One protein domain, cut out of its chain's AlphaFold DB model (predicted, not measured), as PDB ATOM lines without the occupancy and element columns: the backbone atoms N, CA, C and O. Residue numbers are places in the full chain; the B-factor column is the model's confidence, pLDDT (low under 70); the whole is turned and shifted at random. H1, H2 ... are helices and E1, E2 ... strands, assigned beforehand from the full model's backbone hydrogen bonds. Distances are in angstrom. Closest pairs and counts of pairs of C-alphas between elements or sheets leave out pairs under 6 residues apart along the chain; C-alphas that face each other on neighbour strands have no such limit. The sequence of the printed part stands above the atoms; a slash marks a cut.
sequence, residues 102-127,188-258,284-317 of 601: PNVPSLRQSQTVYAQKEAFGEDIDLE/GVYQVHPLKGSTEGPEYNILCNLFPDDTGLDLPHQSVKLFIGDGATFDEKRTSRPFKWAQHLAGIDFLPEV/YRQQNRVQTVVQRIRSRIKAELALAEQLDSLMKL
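Overview. This is residues 102 to 127, 188 to 258 and 284 to 317 of the 601 residues of the protein "Abscisic acid responsive elements-binding factor 2 isoform 1" of Hibiscus syriacus (UniProt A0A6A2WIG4). Look for one long straight helix, H4, whose first turns join H1 and the short H3 at one corner of a loop-rich body, H1 at nearly a right angle to H4; the far part of H4, with residues 305 to 317, sticks out as an arm. Long loops fill much of the body, with the short H2 off to one side, touching no helix, and the short strand E1 near the beginning of H1. The printed part has 131 residues, with four named helices and one named strand in the order H1, E1, H2, H3, H4; the strand pairs with no named strand. The class is mostly helix, though under half of the residues are in named elements. The whole is only just loose, close to compact, with a radius of gyration of the C-alphas of 17.0 A and spans of 52 by 39 by 33 A.

Arrangement. Start at H1, residues 105 to 120, and compare it with H3, residues 244 to 249: they touch through residues 105 to 112 of H1 alone, and their closest C-alphas, of Gln 109 and Leu 249, are 5.6 A apart. Their lines stand at a steep tilt of 62 degrees, the same way. Farther along, residues 112 to 116 of H1 touch residues 290 to 291 of H4, residues 289 to 315; the closest C-alphas, of Val 113 and Val 290, are 6.8 A apart, and the lines are about perpendicular at 89 degrees. H3 and H4 only just touch, with 3 pairs of C-alphas within 8 A, the closest being Leu 249 and Val 290 at 6.6 A; they run opposite ways at a steep tilt of 50 degrees. Next look at E1, residues 195 to 197: it has 3 pairs of C-alphas within 8 A with H1, the closest being those of Ser 106 and Lys 196, 6.9 A apart. H2, residues 222 to 228, is apart from H1, E1, H3 and H4. Every O i to N i+4 pair is within hydrogen-bond range in H2, H3 and H4, and 11 of 12 are in H1.

Along the chain. Find C-alpha 105 at (173.970, 132.296, 287.593), where H1 begins; it runs 22.7 A to C-alpha 120. E1 covers 7.2 A, H2 9.8 A and H3 8.8 A from first to last C-alpha. H4 begins at C-alpha 289, (165.605, 121.300, 295.232), and runs 38.3 A to C-alpha 315 at (135.484, 144.619, 299.609).

Size, cuts and confidence. The C-alphas farthest apart, of Pro 102 and Leu 317, are 54.8 A apart. Residues 128 to 187 are not printed, with 28.0 A between C-alphas 127 and 188; residues 259 to 283 are not printed either, with 18.2 A between C-alphas 258 and 284. The links E1 to H2 and H2 to H3 are long, with 24 and 15 residues. The mean pLDDT of the printed part is 71.7, and 51 residues are under 70, among them residues 188 to 204.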
ATOM      1  N   PRO A 102     180.043 133.847 280.099       44.84
ATOM      2  CA  PRO A 102     180.625 133.881 281.430       44.84
ATOM      3  C   PRO A 102     179.864 132.917 282.354       44.84
ATOM      4  O   PRO A 102     178.814 132.378 282.003       44.84
ATOM      5  N   ASN A 103     180.376 132.684 283.561       52.22
ATOM      6  CA  ASN A 103     179.751 131.778 284.529       52.22
ATOM      7  C   ASN A 103     178.477 132.400 285.157       52.22
ATOM      8  O   ASN A 103     178.429 132.664 286.358       52.22
ATOM      9  N   VAL A 104     177.463 132.696 284.335       64.75
ATOM     10  CA  VAL A 104     176.280 133.469 284.728       64.75
ATOM     11  C   VAL A 104     175.326 132.600 285.558       64.75
ATOM     12  O   VAL A 104     174.886 131.549 285.078       64.75
ATOM     13  N   PRO A 105     174.916 133.041 286.763       65.56
ATOM     14  CA  PRO A 105     173.970 132.296 287.593       65.56
ATOM     15  C   PRO A 105     172.631 132.002 286.899       65.56
ATOM     16  O   PRO A 105     172.067 130.930 287.101       65.56
ATOM     17  N   SER A 106     172.146 132.903 286.035       64.62
ATOM     18  CA  SER A 106     170.887 132.728 285.295       64.62
ATOM     19  C   SER A 106     170.939 131.604 284.254       64.62
ATOM     20  O   SER A 106     169.957 130.881 284.111       64.62
ATOM     21  N   LEU A 107     172.084 131.390 283.594       69.12
ATOM     22  CA  LEU A 107     172.289 130.260 282.676       69.12
ATOM     23  C   LEU A 107     172.320 128.919 283.429       69.12
ATOM     24  O   LEU A 107     171.748 127.932 282.964       69.12
ATOM     25  N   ARG A 108     172.903 128.885 284.638       70.31
ATOM     26  CA  ARG A 108     172.831 127.702 285.518       70.31
ATOM     27  C   ARG A 108     171.402 127.427 285.987       70.31
ATOM     28  O   ARG A 108     170.970 126.276 285.953       70.31
ATOM     29  N   GLN A 109     170.656 128.461 286.380       72.06
ATOM     30  CA  GLN A 109     169.243 128.339 286.756       72.06
ATOM     31  C   GLN A 109     168.407 127.777 285.597       72.06
ATOM     32  O   GLN A 109     167.713 126.779 285.788       72.06
ATOM     33  N   SER A 110     168.506 128.349 284.390       73.00
ATOM     34  CA  SER A 110     167.720 127.886 283.236       73.00
ATOM     35  C   SER A 110     168.061 126.449 282.838       73.00
ATOM     36  O   SER A 110     167.147 125.656 282.627       73.00
ATOM     37  N   GLN A 111     169.347 126.074 282.819       74.31
ATOM     38  CA  GLN A 111     169.789 124.692 282.577       74.31
ATOM     39  C   GLN A 111     169.180 123.714 283.599       74.31
ATOM     40  O   GLN A 111     168.685 122.648 283.233       74.31
ATOM     41  N   THR A 112     169.188 124.092 284.881       75.94
ATOM     42  CA  THR A 112     168.730 123.235 285.985       75.94
ATOM     43  C   THR A 112     167.205 123.077 285.992       75.94
ATOM     44  O   THR A 112     166.709 121.986 286.271       75.94
ATOM     45  N   VAL A 113     166.445 124.119 285.627       77.38
ATOM     46  CA  VAL A 113     164.982 124.024 285.463       77.38
ATOM     47  C   VAL A 113     164.612 123.256 284.186       77.38
ATOM     48  O   VAL A 113     163.705 122.426 284.231       77.38
ATOM     49  N   TYR A 114     165.337 123.445 283.077       78.62
ATOM     50  CA  TYR A 114     165.085 122.721 281.821       78.62
ATOM     51  C   TYR A 114     165.233 121.204 281.999       78.62
ATOM     52  O   TYR A 114     164.338 120.447 281.628       78.62
ATOM     53  N   ALA A 115     166.306 120.759 282.662       79.19
ATOM     54  CA  ALA A 115     166.522 119.343 282.963       79.19
ATOM     55  C   ALA A 115     165.397 118.731 283.826       79.19
ATOM     56  O   ALA A 115     165.115 117.541 283.724       79.19
ATOM     57  N   GLN A 116     164.730 119.529 284.669       75.25
ATOM     58  CA  GLN A 116     163.587 119.076 285.473       75.25
ATOM     59  C   GLN A 116     162.286 119.056 284.656       75.25
ATOM     60  O   GLN A 116     161.492 118.132 284.827       75.25
ATOM     61  N   LYS A 117     162.095 120.007 283.724       80.69
ATOM     62  CA  LYS A 117     161.004 119.965 282.733       80.69
ATOM     63  C   LYS A 117     161.048 118.654 281.947       80.69
ATOM     64  O   LYS A 117     160.045 117.950 281.873       80.69
ATOM     65  N   GLU A 118     162.220 118.315 281.413       80.81
ATOM     66  CA  GLU A 118     162.444 117.102 280.620       80.81
ATOM     67  C   GLU A 118     162.289 115.820 281.459       80.81
ATOM     68  O   GLU A 118     161.575 114.906 281.053       80.81
ATOM     69  N   ALA A 119     162.887 115.764 282.655       77.19
ATOM     70  CA  ALA A 119     162.868 114.563 283.497       77.19
ATOM     71  C   ALA A 119     161.495 114.228 284.114       77.19
ATOM     72  O   ALA A 119     161.225 113.058 284.386       77.19
ATOM     73  N   PHE A 120     160.643 115.229 284.363       77.00
ATOM     74  CA  PHE A 120     159.363 115.049 285.065       77.00
ATOM     75  C   PHE A 120     158.125 115.425 284.238       77.00
ATOM     76  O   PHE A 120     157.006 115.263 284.725       77.00
ATOM     77  N   GLY A 121     158.297 115.901 282.999       69.81
ATOM     78  CA  GLY A 121     157.193 116.331 282.135       69.81
ATOM     79  C   GLY A 121     156.434 117.540 282.687       69.81
ATOM     80  O   GLY A 121     155.221 117.635 282.506       69.81
ATOM     81  N   GLU A 122     157.115 118.425 283.420       72.56
ATOM     82  CA  GLU A 122     156.455 119.561 284.062       72.56
ATOM     83  C   GLU A 122     156.052 120.654 283.065       72.56
ATOM     84  O   GLU A 122     156.802 121.016 282.159       72.56
ATOM     85  N   ASP A 123     154.880 121.243 283.298       75.25
ATOM     86  CA  ASP A 123     154.410 122.431 282.591       75.25
ATOM     87  C   ASP A 123     155.174 123.667 283.107       75.25
ATOM     88  O   ASP A 123     154.857 124.236 284.162       75.25
ATOM     89  N   ILE A 124     156.288 123.968 282.428       78.81
ATOM     90  CA  ILE A 124     157.196 125.104 282.649       78.81
ATOM     91  C   ILE A 124     157.814 125.488 281.299       78.81
ATOM     92  O   ILE A 124     158.629 124.737 280.763       78.81
ATOM     93  N   ASP A 125     157.502 126.661 280.756       76.12
ATOM     94  CA  ASP A 125     158.244 127.218 279.619       76.12
ATOM     95  C   ASP A 125     159.392 128.126 280.076       76.12
ATOM     96  O   ASP A 125     159.365 128.711 281.160       76.12
ATOM     97  N   LEU A 126     160.455 128.171 279.268       76.00
ATOM     98  CA  LEU A 126     161.711 128.849 279.579       76.00
ATOM     99  C   LEU A 126     162.159 129.682 278.381       76.00
ATOM    100  O   LEU A 126     162.412 129.145 277.304       76.00
ATOM    101  N   GLU A 127     162.316 130.982 278.605       74.50
ATOM    102  CA  GLU A 127     162.822 131.946 277.632       74.50
ATOM    103  C   GLU A 127     164.034 132.682 278.221       74.50
ATOM    104  O   GLU A 127     164.041 133.054 279.399       74.50
ATOM    105  N   GLY A 188     177.326 152.254 290.337       46.62
ATOM    106  CA  GLY A 188     178.542 151.478 290.050       46.62
ATOM    107  C   GLY A 188     178.635 150.138 290.788       46.62
ATOM    108  O   GLY A 188     179.154 149.171 290.238       46.62
ATOM    109  N   VAL A 189     178.074 150.045 292.001       55.66
ATOM    110  CA  VAL A 189     178.027 148.792 292.792       55.66
ATOM    111  C   VAL A 189     177.118 147.730 292.148       55.66
ATOM    112  O   VAL A 189     177.299 146.533 292.362       55.66
ATOM    113  N   TYR A 190     176.132 148.150 291.351       54.25
ATOM    114  CA  TYR A 190     175.009 147.311 290.927       54.25
ATOM    115  C   TYR A 190     174.916 147.151 289.404       54.25
ATOM    116  O   TYR A 190     173.942 147.564 288.771       54.25
ATOM    117  N   GLN A 191     175.912 146.495 288.809       57.19
ATOM    118  CA  GLN A 191     175.883 146.163 287.385       57.19
ATOM    119  C   GLN A 191     175.001 144.927 287.117       57.19
ATOM    120  O   GLN A 191     175.336 143.804 287.494       57.19
ATOM    121  N   VAL A 192     173.860 145.127 286.451       58.94
ATOM    122  CA  VAL A 192     172.953 144.041 286.036       58.94
ATOM    123  C   VAL A 192     173.511 143.339 284.792       58.94
ATOM    124  O   VAL A 192     173.940 143.997 283.846       58.94
ATOM    125  N   HIS A 193     173.488 142.003 284.772       57.53
ATOM    126  CA  HIS A 193     173.966 141.223 283.627       57.53
ATOM    127  C   HIS A 193     173.052 141.396 282.388       57.53
ATOM    128  O   HIS A 193     171.831 141.343 282.552       57.53
ATOM    129  N   PRO A 194     173.578 141.499 281.146       54.25
ATOM    130  CA  PRO A 194     172.774 141.698 279.922       54.25
ATOM    131  C   PRO A 194     171.813 140.564 279.505       54.25
ATOM    132  O   PRO A 194     171.184 140.658 278.450       54.25
ATOM    133  N   LEU A 195     171.712 139.494 280.302       49.06
ATOM    134  CA  LEU A 195     170.819 138.346 280.097       49.06
ATOM    135  C   LEU A 195     169.963 138.153 281.352       49.06
ATOM    136  O   LEU A 195     170.515 137.976 282.445       49.06
ATOM    137  N   LYS A 196     168.639 138.149 281.191       56.84
ATOM    138  CA  LYS A 196     167.649 138.072 282.270       56.84
ATOM    139  C   LYS A 196     166.618 136.974 281.969       56.84
ATOM    140  O   LYS A 196     166.362 136.643 280.815       56.84
ATOM    141  N   GLY A 197     166.008 136.416 283.014       51.88
ATOM    142  CA  GLY A 197     164.736 135.706 282.852       51.88
ATOM    143  C   GLY A 197     163.605 136.696 282.563       51.88
ATOM    144  O   GLY A 197     163.747 137.891 282.845       51.88
ATOM    145  N   SER A 198     162.485 136.206 282.027       46.31
ATOM    146  CA  SER A 198     161.290 137.037 281.839       46.31
ATOM    147  C   SER A 198     160.826 137.660 283.162       46.31
ATOM    148  O   SER A 198     160.867 137.020 284.214       46.31
ATOM    149  N   THR A 199     160.412 138.929 283.112       43.66
ATOM    150  CA  THR A 199     159.861 139.656 284.264       43.66
ATOM    151  C   THR A 199     158.548 140.319 283.882       43.66
ATOM    152  O   THR A 199     158.530 141.487 283.493       43.66
ATOM    153  N   GLU A 200     157.464 139.561 284.007       34.28
ATOM    154  CA  GLU A 200     156.088 140.035 283.884       34.28
ATOM    155  C   GLU A 200     155.453 140.177 285.281       34.28
ATOM    156  O   GLU A 200     155.726 139.375 286.173       34.28
ATOM    157  N   GLY A 201     154.627 141.213 285.474       37.56
ATOM    158  CA  GLY A 201     153.945 141.504 286.742       37.56
ATOM    159  C   GLY A 201     154.624 142.580 287.611       37.56
ATOM    160  O   GLY A 201     155.609 142.298 288.292       37.56
ATOM    161  N   PRO A 202     154.085 143.816 287.654       49.72
ATOM    162  CA  PRO A 202     154.522 144.863 288.572       49.72
ATOM    163  C   PRO A 202     153.712 144.843 289.885       49.72
ATOM    164  O   PRO A 202     153.052 145.825 290.209       49.72
ATOM    165  N   GLU A 203     153.763 143.750 290.656       51.84
ATOM    166  CA  GLU A 203     153.080 143.663 291.959       51.84
ATOM    167  C   GLU A 203     153.911 142.962 293.056       51.84
ATOM    168  O   GLU A 203     154.723 142.071 292.818       51.84
ATOM    169  N   TYR A 204     153.719 143.451 294.280       56.88
ATOM    170  CA  TYR A 204     154.493 143.257 295.511       56.88
ATOM    171  C   TYR A 204     155.037 141.842 295.789       56.88
ATOM    172  O   TYR A 204     154.260 140.940 296.080       56.88
ATOM    173  N   ASN A 205     156.371 141.704 295.873       72.38
ATOM    174  CA  ASN A 205     157.120 140.827 296.803       72.38
ATOM    175  C   ASN A 205     156.611 139.375 297.045       72.38
ATOM    176  O   ASN A 205     156.927 138.771 298.066       72.38
ATOM    177  N   ILE A 206     155.869 138.776 296.112       78.06
ATOM    178  CA  ILE A 206     155.094 137.538 296.322       78.06
ATOM    179  C   ILE A 206     155.944 136.290 296.640       78.06
ATOM    180  O   ILE A 206     155.441 135.310 297.186       78.06
ATOM    181  N   LEU A 207     157.243 136.325 296.319       82.62
ATOM    182  CA  LEU A 207     158.205 135.247 296.587       82.62
ATOM    183  C   LEU A 207     159.150 135.535 297.770       82.62
ATOM    184  O   LEU A 207     160.040 134.725 298.045       82.62
ATOM    185  N   CYS A 208     158.959 136.650 298.484       80.69
ATOM    186  CA  CYS A 208     159.600 136.871 299.779       80.69
ATOM    187  C   CYS A 208     159.131 135.803 300.772       80.69
ATOM    188  O   CYS A 208     157.957 135.424 300.792       80.69
ATOM    189  N   ASN A 209     160.058 135.297 301.585       81.00
ATOM    190  CA  ASN A 209     159.792 134.274 302.596       81.00
ATOM    191  C   ASN A 209     159.083 133.022 302.017       81.00
ATOM    192  O   ASN A 209     158.239 132.386 302.648       81.00
ATOM    193  N   LEU A 210     159.437 132.637 300.780       82.00
ATOM    194  CA  LEU A 210     159.124 131.322 300.188       82.00
ATOM    195  C   LEU A 210     159.749 130.164 301.005       82.00
ATOM    196  O   LEU A 210     159.278 129.019 300.997       82.00
ATOM    197  N   PHE A 211     160.819 130.494 301.723       82.44
ATOM    198  CA  PHE A 211     161.445 129.729 302.791       82.44
ATOM    199  C   PHE A 211     161.563 130.658 304.016       82.44
ATOM    200  O   PHE A 211     161.639 131.874 303.822       82.44
ATOM    201  N   PRO A 212     161.566 130.129 305.255       76.44
ATOM    202  CA  PRO A 212     161.789 130.938 306.455       76.44
ATOM    203  C   PRO A 212     163.080 131.762 306.364       76.44
ATOM    204  O   PRO A 212     164.068 131.292 305.801       76.44
ATOM    205  N   ASP A 213     163.061 132.967 306.933       73.69
ATOM    206  CA  ASP A 213     164.192 133.903 306.980       73.69
ATOM    207  C   ASP A 213     164.828 134.226 305.595       73.69
ATOM    208  O   ASP A 213     166.035 134.454 305.501       73.69
ATOM    209  N   ASP A 214     164.047 134.257 304.501       80.31
ATOM    210  CA  ASP A 214     164.509 134.609 303.137       80.31
ATOM    211  C   ASP A 214     163.699 135.773 302.526       80.31
ATOM    212  O   ASP A 214     162.947 135.626 301.555       80.31
ATOM    213  N   THR A 215     163.849 136.958 303.126       78.12
ATOM    214  CA  THR A 215     163.141 138.198 302.735       78.12
ATOM    215  C   THR A 215     163.613 138.759 301.398       78.12
ATOM    216  O   THR A 215     162.889 139.519 300.752       78.12
ATOM    217  N   GLY A 216     164.836 138.421 300.977       79.19
ATOM    218  CA  GLY A 216     165.511 139.085 299.864       79.19
ATOM    219  C   GLY A 216     165.896 140.544 300.159       79.19
ATOM    220  O   GLY A 216     165.975 141.344 299.225       79.19
ATOM    221  N   LEU A 217     166.083 140.906 301.435       78.12
ATOM    222  CA  LEU A 217     166.719 142.163 301.865       78.12
ATOM    223  C   LEU A 217     168.171 141.965 302.327       78.12
ATOM    224  O   LEU A 217     168.974 142.891 302.228       78.12
ATOM    225  N   ASP A 218     168.510 140.770 302.809       76.00
ATOM    226  CA  ASP A 218     169.863 140.424 303.246       76.00
ATOM    227  C   ASP A 218     170.856 140.499 302.075       76.00
ATOM    228  O   ASP A 218     170.574 140.028 300.967       76.00
ATOM    229  N   LEU A 219     172.056 141.035 302.321       72.94
ATOM    230  CA  LEU A 219     173.159 140.898 301.370       72.94
ATOM    231  C   LEU A 219     173.607 139.423 301.327       72.94
ATOM    232  O   LEU A 219     173.830 138.827 302.379       72.94
ATOM    233  N   PRO A 220     173.779 138.816 300.137       64.88
ATOM    234  CA  PRO A 220     173.928 137.363 300.008       64.88
ATOM    235  C   PRO A 220     175.263 136.801 300.520       64.88
ATOM    236  O   PRO A 220     175.419 135.587 300.603       64.88
ATOM    237  N   HIS A 221     176.250 137.652 300.821       71.44
ATOM    238  CA  HIS A 221     177.578 137.218 301.245       71.44
ATOM    239  C   HIS A 221     178.289 138.310 302.053       71.44
ATOM    240  O   HIS A 221     178.349 139.467 301.637       71.44
ATOM    241  N   GLN A 222     178.924 137.911 303.158       67.81
ATOM    242  CA  GLN A 222     179.809 138.745 303.983       67.81
ATOM    243  C   GLN A 222     180.874 139.551 303.216       67.81
ATOM    244  O   GLN A 222     181.216 140.642 303.649       67.81
ATOM    245  N   SER A 223     181.373 139.102 302.056       68.56
ATOM    246  CA  SER A 223     182.290 139.929 301.250       68.56
ATOM    247  C   SER A 223     181.604 141.189 300.711       68.56
ATOM    248  O   SER A 223     182.159 142.278 300.807       68.56
ATOM    249  N   VAL A 224     180.358 141.078 300.240       68.94
ATOM    250  CA  VAL A 224     179.525 142.229 299.851       68.94
ATOM    251  C   VAL A 224     179.220 143.107 301.070       68.94
ATOM    252  O   VAL A 224     179.241 144.329 300.963       68.94
ATOM    253  N   LYS A 225     179.021 142.500 302.247       71.88
ATOM    254  CA  LYS A 225     178.842 143.222 303.517       71.88
ATOM    255  C   LYS A 225     180.092 144.028 303.914       71.88
ATOM    256  O   LYS A 225     179.964 145.179 304.312       71.88
ATOM    257  N   LEU A 226     181.295 143.489 303.697       70.25
ATOM    258  CA  LEU A 226     182.567 144.207 303.875       70.25
ATOM    259  C   LEU A 226     182.776 145.331 302.842       70.25
ATOM    260  O   LEU A 226     183.393 146.340 303.173       70.25
ATOM    261  N   PHE A 227     182.267 145.187 301.611       64.31
ATOM    262  CA  PHE A 227     182.377 146.222 300.572       64.31
ATOM    263  C   PHE A 227     181.370 147.377 300.716       64.31
ATOM    264  O   PHE A 227     181.672 148.479 300.264       64.31
ATOM    265  N   ILE A 228     180.183 147.145 301.293       66.00
ATOM    266  CA  ILE A 228     179.106 148.158 301.391       66.00
ATOM    267  C   ILE A 228     178.905 148.663 302.838       66.00
ATOM    268  O   ILE A 228     178.397 149.763 303.045       66.00
ATOM    269  N   GLY A 229     179.352 147.908 303.845       62.50
ATOM    270  CA  GLY A 229     179.267 148.264 305.262       62.50
ATOM    271  C   GLY A 229     178.265 147.409 306.043       62.50
ATOM    272  O   GLY A 229     177.275 146.906 305.516       62.50
ATOM    273  N   ASP A 230     178.519 147.262 307.344       55.62
ATOM    274  CA  ASP A 230     177.941 146.182 308.154       55.62
ATOM    275  C   ASP A 230     176.435 146.328 308.479       55.62
ATOM    276  O   ASP A 230     175.803 145.382 308.950       55.62
ATOM    277  N   GLY A 231     175.855 147.495 308.175       58.00
ATOM    278  CA  GLY A 231     174.421 147.797 308.263       58.00
ATOM    279  C   GLY A 231     173.715 147.982 306.911       58.00
ATOM    280  O   GLY A 231     172.568 148.424 306.887       58.00
ATOM    281  N   ALA A 232     174.375 147.696 305.783       62.47
ATOM    282  CA  ALA A 232     173.788 147.881 304.459       62.47
ATOM    283  C   ALA A 232     172.787 146.763 304.110       62.47
ATOM    284  O   ALA A 232     173.158 145.597 303.976       62.47
ATOM    285  N   THR A 233     171.519 147.125 303.911       67.75
ATOM    286  CA  THR A 233     170.480 146.245 303.356       67.75
ATOM    287  C   THR A 233     170.358 146.423 301.842       67.75
ATOM    288  O   THR A 233     170.718 147.463 301.283       67.75
ATOM    289  N   PHE A 234     169.843 145.407 301.148       71.31
ATOM    290  CA  PHE A 234     169.542 145.517 299.724       71.31
ATOM    291  C   PHE A 234     168.367 146.486 299.487       71.31
ATOM    292  O   PHE A 234     167.352 146.418 300.178       71.31
ATOM    293  N   ASP A 235     168.497 147.365 298.487       68.25
ATOM    294  CA  ASP A 235     167.530 148.428 298.169       68.25
ATOM    295  C   ASP A 235     166.106 147.883 297.954       68.25
ATOM    296  O   ASP A 235     165.791 147.259 296.936       68.25
ATOM    297  N   GLU A 236     165.229 148.158 298.922       69.00
ATOM    298  CA  GLU A 236     163.861 147.648 298.951       69.00
ATOM    299  C   GLU A 236     163.012 148.108 297.759       69.00
ATOM    300  O   GLU A 236     162.083 147.395 297.367       69.00
ATOM    301  N   LYS A 237     163.348 149.251 297.145       66.94
ATOM    302  CA  LYS A 237     162.603 149.838 296.020       66.94
ATOM    303  C   LYS A 237     162.794 149.058 294.713       66.94
ATOM    304  O   LYS A 237     162.125 149.355 293.723       66.94
ATOM    305  N   ARG A 238     163.697 148.071 294.683       67.88
ATOM    306  CA  ARG A 238     163.996 147.256 293.498       67.88
ATOM    307  C   ARG A 238     163.115 146.014 293.428       67.88
ATOM    308  O   ARG A 238     162.936 145.285 294.396       67.88
ATOM    309  N   THR A 239     162.645 145.714 292.219       64.56
ATOM    310  CA  THR A 239     161.815 144.535 291.914       64.56
ATOM    311  C   THR A 239     162.595 143.217 291.863       64.56
ATOM    312  O   THR A 239     161.997 142.150 291.795       64.56
ATOM    313  N   SER A 240     163.930 143.266 291.856       73.81
ATOM    314  CA  SER A 240     164.810 142.094 291.750       73.81
ATOM    315  C   SER A 240     165.586 141.922 293.054       73.81
ATOM    316  O   SER A 240     166.396 142.787 293.376       73.81
ATOM    317  N   ARG A 241     165.341 140.833 293.796       77.00
ATOM    318  CA  ARG A 241     165.911 140.582 295.135       77.00
ATOM    319  C   ARG A 241     166.894 139.403 295.154       77.00
ATOM    320  O   ARG A 241     166.644 138.410 294.466       77.00
ATOM    321  N   PRO A 242     167.967 139.450 295.966       82.19
ATOM    322  CA  PRO A 242     168.920 138.352 296.129       82.19
ATOM    323  C   PRO A 242     168.372 137.252 297.061       82.19
ATOM    324  O   PRO A 242     168.918 137.002 298.131       82.19
ATOM    325  N   PHE A 243     167.297 136.564 296.663       82.50
ATOM    326  CA  PHE A 243     166.758 135.440 297.444       82.50
ATOM    327  C   PHE A 243     167.762 134.287 297.561       82.50
ATOM    328  O   PHE A 243     168.367 133.873 296.559       82.50
ATOM    329  N   LYS A 244     167.891 133.721 298.762       81.12
ATOM    330  CA  LYS A 244     168.771 132.579 299.059       81.12
ATOM    331  C   LYS A 244     168.309 131.352 298.270       81.12
ATOM    332  O   LYS A 244     169.124 130.676 297.644       81.12
ATOM    333  N   TRP A 245     166.995 131.109 298.178       82.12
ATOM    334  CA  TRP A 245     166.447 130.017 297.355       82.12
ATOM    335  C   TRP A 245     166.810 130.129 295.863       82.12
ATOM    336  O   TRP A 245     167.033 129.106 295.215       82.12
ATOM    337  N   ALA A 246     166.934 131.341 295.312       84.19
ATOM    338  CA  ALA A 246     167.300 131.543 293.909       84.19
ATOM    339  C   ALA A 246     168.799 131.294 293.658       84.19
ATOM    340  O   ALA A 246     169.172 130.739 292.621       84.19
ATOM    341  N   GLN A 247     169.663 131.643 294.616       80.88
ATOM    342  CA  GLN A 247     171.099 131.333 294.578       80.88
ATOM    343  C   GLN A 247     171.330 129.818 294.632       80.88
ATOM    344  O   GLN A 247     172.041 129.266 293.792       80.88
ATOM    345  N   HIS A 248     170.608 129.125 295.514       77.88
ATOM    346  CA  HIS A 248     170.599 127.665 295.588       77.88
ATOM    347  C   HIS A 248     170.174 126.994 294.263       77.88
ATOM    348  O   HIS A 248     170.782 126.001 293.864       77.88
ATOM    349  N   LEU A 249     169.204 127.555 293.522       79.44
ATOM    350  CA  LEU A 249     168.852 127.078 292.168       79.44
ATOM    351  C   LEU A 249     169.945 127.323 291.110       79.44
ATOM    352  O   LEU A 249     169.968 126.630 290.096       79.44
ATOM    353  N   ALA A 250     170.851 128.281 291.321       77.62
ATOM    354  CA  ALA A 250     172.020 128.497 290.464       77.62
ATOM    355  C   ALA A 250     173.204 127.568 290.808       77.62
ATOM    356  O   ALA A 250     174.258 127.652 290.172       77.62
ATOM    357  N   GLY A 251     173.069 126.715 291.831       73.88
ATOM    358  CA  GLY A 251     174.187 125.965 292.406       73.88
ATOM    359  C   GLY A 251     175.168 126.847 293.187       73.88
ATOM    360  O   GLY A 251     176.352 126.518 293.259       73.88
ATOM    361  N   ILE A 252     174.695 127.975 293.728       74.56
ATOM    362  CA  ILE A 252     175.447 128.857 294.625       74.56
ATOM    363  C   ILE A 252     174.973 128.560 296.052       74.56
ATOM    364  O   ILE A 252     173.980 129.112 296.518       74.56
ATOM    365  N   ASP A 253     175.681 127.647 296.718       69.06
ATOM    366  CA  ASP A 253     175.459 127.281 298.118       69.06
ATOM    367  C   ASP A 253     176.495 127.999 298.998       69.06
ATOM    368  O   ASP A 253     177.682 127.665 298.958       69.06
ATOM    369  N   PHE A 254     176.060 128.965 299.810       65.81
ATOM    370  CA  PHE A 254     176.915 129.599 300.818       65.81
ATOM    371  C   PHE A 254     176.937 128.781 302.117       65.81
ATOM    372  O   PHE A 254     175.930 128.204 302.529       65.81
ATOM    373  N   LEU A 255     178.096 128.731 302.782       60.56
ATOM    374  CA  LEU A 255     178.212 128.148 304.120       60.56
ATOM    375  C   LEU A 255     177.662 129.136 305.168       60.56
ATOM    376  O   LEU A 255     177.981 130.323 305.075       60.56
ATOM    377  N   PRO A 256     176.883 128.679 306.168       59.09
ATOM    378  CA  PRO A 256     176.449 129.527 307.276       59.09
ATOM    379  C   PRO A 256     177.628 130.146 308.034       59.09
ATOM    380  O   PRO A 256     178.608 129.463 308.329       59.09
ATOM    381  N   GLU A 257     177.499 131.425 308.386       54.53
ATOM    382  CA  GLU A 257     178.530 132.216 309.081       54.53
ATOM    383  C   GLU A 257     178.901 131.635 310.451       54.53
ATOM    384  O   GLU A 257     180.060 131.668 310.860       54.53
ATOM    385  N   VAL A 258     177.918 131.040 311.129       50.31
ATOM    386  CA  VAL A 258     178.106 130.230 312.332       50.31
ATOM    387  C   VAL A 258     177.722 128.795 311.994       50.31
ATOM    388  O   VAL A 258     176.628 128.533 311.492       50.31
ATOM    389  N   TYR A 284     169.119 117.475 302.228       54.78
ATOM    390  CA  TYR A 284     168.832 118.797 301.656       54.78
ATOM    391  C   TYR A 284     169.325 118.953 300.201       54.78
ATOM    392  O   TYR A 284     168.680 119.622 299.391       54.78
ATOM    393  N   ARG A 285     170.448 118.316 299.843       58.91
ATOM    394  CA  ARG A 285     170.992 118.282 298.471       58.91
ATOM    395  C   ARG A 285     170.340 117.215 297.576       58.91
ATOM    396  O   ARG A 285     170.381 117.362 296.359       58.91
ATOM    397  N   GLN A 286     169.770 116.167 298.170       49.34
ATOM    398  CA  GLN A 286     169.185 114.985 297.520       49.34
ATOM    399  C   GLN A 286     167.668 115.101 297.330       49.34
ATOM    400  O   GLN A 286     167.124 114.522 296.392       49.34
ATOM    401  N   GLN A 287     166.970 115.848 298.191       53.09
ATOM    402  CA  GLN A 287     165.624 116.327 297.892       53.09
ATOM    403  C   GLN A 287     165.663 117.118 296.581       53.09
ATOM    404  O   GLN A 287     166.615 117.856 296.321       53.09
ATOM    405  N   ASN A 288     164.624 116.980 295.755       60.12
ATOM    406  CA  ASN A 288     164.526 117.650 294.461       60.12
ATOM    407  C   ASN A 288     164.409 119.175 294.658       60.12
ATOM    408  O   ASN A 288     163.305 119.719 294.648       60.12
ATOM    409  N   ARG A 289     165.542 119.872 294.849       73.94
ATOM    410  CA  ARG A 289     165.605 121.300 295.232       73.94
ATOM    411  C   ARG A 289     164.738 122.165 294.314       73.94
ATOM    412  O   ARG A 289     163.962 122.982 294.798       73.94
ATOM    413  N   VAL A 290     164.805 121.916 293.002       77.62
ATOM    414  CA  VAL A 290     163.967 122.590 291.999       77.62
ATOM    415  C   VAL A 290     162.492 122.263 292.195       77.62
ATOM    416  O   VAL A 290     161.703 123.181 292.377       77.62
ATOM    417  N   GLN A 291     162.116 120.982 292.230       78.31
ATOM    418  CA  GLN A 291     160.725 120.561 292.417       78.31
ATOM    419  C   GLN A 291     160.112 121.140 293.704       78.31
ATOM    420  O   GLN A 291     158.986 121.627 293.670       78.31
ATOM    421  N   THR A 292     160.843 121.164 294.824       83.31
ATOM    422  CA  THR A 292     160.372 121.776 296.079       83.31
ATOM    423  C   THR A 292     160.187 123.289 295.949       83.31
ATOM    424  O   THR A 292     159.173 123.813 296.413       83.31
ATOM    425  N   VAL A 293     161.114 124.003 295.299       84.62
ATOM    426  CA  VAL A 293     160.959 125.444 295.034       84.62
ATOM    427  C   VAL A 293     159.762 125.699 294.109       84.62
ATOM    428  O   VAL A 293     158.897 126.499 294.450       84.62
ATOM    429  N   VAL A 294     159.647 124.978 292.992       84.31
ATOM    430  CA  VAL A 294     158.549 125.121 292.021       84.31
ATOM    431  C   VAL A 294     157.193 124.768 292.648       84.31
ATOM    432  O   VAL A 294     156.225 125.504 292.462       84.31
ATOM    433  N   GLN A 295     157.100 123.704 293.453       84.44
ATOM    434  CA  GLN A 295     155.884 123.365 294.207       84.44
ATOM    435  C   GLN A 295     155.492 124.468 295.197       84.44
ATOM    436  O   GLN A 295     154.306 124.794 295.303       84.44
ATOM    437  N   ARG A 296     156.464 125.080 295.890       86.44
ATOM    438  CA  ARG A 296     156.206 126.226 296.778       86.44
ATOM    439  C   ARG A 296     155.776 127.466 295.997       86.44
ATOM    440  O   ARG A 296     154.824 128.108 296.423       86.44
ATOM    441  N   ILE A 297     156.379 127.758 294.840       86.25
ATOM    442  CA  ILE A 297     155.969 128.866 293.954       86.25
ATOM    443  C   ILE A 297     154.531 128.654 293.460       86.25
ATOM    444  O   ILE A 297     153.689 129.534 293.636       86.25
ATOM    445  N   ARG A 298     154.202 127.467 292.926       85.62
ATOM    446  CA  ARG A 298     152.832 127.127 292.494       85.62
ATOM    447  C   ARG A 298     151.825 127.227 293.648       85.62
ATOM    448  O   ARG A 298     150.744 127.781 293.467       85.62
ATOM    449  N   SER A 299     152.181 126.739 294.839       85.00
ATOM    450  CA  SER A 299     151.321 126.831 296.033       85.00
ATOM    451  C   SER A 299     151.127 128.276 296.499       85.00
ATOM    452  O   SER A 299     150.012 128.650 296.856       85.00
ATOM    453  N   ARG A 300     152.185 129.094 296.446       87.25
ATOM    454  CA  ARG A 300     152.166 130.515 296.803       87.25
ATOM    455  C   ARG A 300     151.259 131.317 295.877       87.25
ATOM    456  O   ARG A 300     150.339 131.968 296.358       87.25
ATOM    457  N   ILE A 301     151.470 131.213 294.564       85.62
ATOM    458  CA  ILE A 301     150.655 131.900 293.549       85.62
ATOM    459  C   ILE A 301     149.181 131.501 293.703       85.62
ATOM    460  O   ILE A 301     148.305 132.361 293.727       85.62
ATOM    461  N   LYS A 302     148.896 130.207 293.897       85.75
ATOM    462  CA  LYS A 302     147.529 129.720 294.134       85.75
ATOM    463  C   LYS A 302     146.900 130.291 295.413       85.75
ATOM    464  O   LYS A 302     145.711 130.603 295.403       85.75
ATOM    465  N   ALA A 303     147.661 130.403 296.501       84.81
ATOM    466  CA  ALA A 303     147.165 130.939 297.767       84.81
ATOM    467  C   ALA A 303     146.890 132.448 297.696       84.81
ATOM    468  O   ALA A 303     145.860 132.890 298.192       84.81
ATOM    469  N   GLU A 304     147.758 133.221 297.041       86.06
ATOM    470  CA  GLU A 304     147.583 134.670 296.860       86.06
ATOM    471  C   GLU A 304     146.433 134.992 295.890       86.06
ATOM    472  O   GLU A 304     145.649 135.895 296.165       86.06
ATOM    473  N   LEU A 305     146.241 134.207 294.820       86.56
ATOM    474  CA  LEU A 305     145.060 134.325 293.949       86.56
ATOM    475  C   LEU A 305     143.753 134.028 294.707       86.56
ATOM    476  O   LEU A 305     142.782 134.773 294.579       86.56
ATOM    477  N   ALA A 306     143.730 132.977 295.534       85.88
ATOM    478  CA  ALA A 306     142.570 132.655 296.368       85.88
ATOM    479  C   ALA A 306     142.319 133.717 297.457       85.88
ATOM    480  O   ALA A 306     141.170 134.049 297.746       85.88
ATOM    481  N   LEU A 307     143.382 134.285 298.036       87.00
ATOM    482  CA  LEU A 307     143.291 135.400 298.977       87.00
ATOM    483  C   LEU A 307     142.738 136.656 298.287       87.00
ATOM    484  O   LEU A 307     141.867 137.314 298.847       87.00
ATOM    485  N   ALA A 308     143.171 136.965 297.062       88.38
ATOM    486  CA  ALA A 308     142.649 138.088 296.284       88.38
ATOM    487  C   ALA A 308     141.142 137.944 295.990       88.38
ATOM    488  O   ALA A 308     140.399 138.907 296.172       88.38
ATOM    489  N   GLU A 309     140.666 136.746 295.627       88.81
ATOM    490  CA  GLU A 309     139.231 136.453 295.437       88.81
ATOM    491  C   GLU A 309     138.414 136.641 296.737       88.81
ATOM    492  O   GLU A 309     137.310 137.200 296.730       88.81
ATOM    493  N   GLN A 310     138.970 136.221 297.880       87.19
ATOM    494  CA  GLN A 310     138.351 136.414 299.196       87.19
ATOM    495  C   GLN A 310     138.315 137.895 299.605       87.19
ATOM    496  O   GLN A 310     137.282 138.377 300.072       87.19
ATOM    497  N   LEU A 311     139.408 138.633 299.395       89.06
ATOM    498  CA  LEU A 311     139.503 140.063 299.697       89.06
ATOM    499  C   LEU A 311     138.580 140.900 298.800       89.06
ATOM    500  O   LEU A 311     137.899 141.792 299.301       89.06
ATOM    501  N   ASP A 312     138.487 140.588 297.506       90.12
ATOM    502  CA  ASP A 312     137.543 141.211 296.569       90.12
ATOM    503  C   ASP A 312     136.075 140.962 296.973       90.12
ATOM    504  O   ASP A 312     135.247 141.878 296.935       90.12
ATOM    505  N   SER A 313     135.760 139.752 297.448       89.25
ATOM    506  CA  SER A 313     134.437 139.429 297.999       89.25
ATOM    507  C   SER A 313     134.111 140.284 299.231       89.25
ATOM    508  O   SER A 313     133.032 140.882 299.297       89.25
ATOM    509  N   LEU A 314     135.059 140.417 300.167       88.75
ATOM    510  CA  LEU A 314     134.905 141.224 301.384       88.75
ATOM    511  C   LEU A 314     134.817 142.730 301.085       88.75
ATOM    512  O   LEU A 314     133.957 143.405 301.651       88.75
ATOM    513  N   MET A 315     135.605 143.247 300.134       89.00
ATOM    514  CA  MET A 315     135.484 144.619 299.609       89.00
ATOM    515  C   MET A 315     134.093 144.899 299.013       89.00
ATOM    516  O   MET A 315     133.605 146.027 299.079       89.00
ATOM    517  N   LYS A 316     133.424 143.877 298.466       91.88
ATOM    518  CA  LYS A 316     132.040 143.943 297.956       91.88
ATOM    519  C   LYS A 316     130.979 143.711 299.044       91.88
ATOM    520  O   LYS A 316     129.808 143.532 298.708       91.88
ATOM    521  N   LEU A 317     131.384 143.696 300.320       88.06
ATOM    522  CA  LEU A 317     130.578 143.376 301.506       88.06
ATOM    523  C   LEU A 317     129.835 142.035 301.389       88.06
ATOM    524  O   LEU A 317     128.705 141.878 301.854       88.06
TER     525      LEU A 317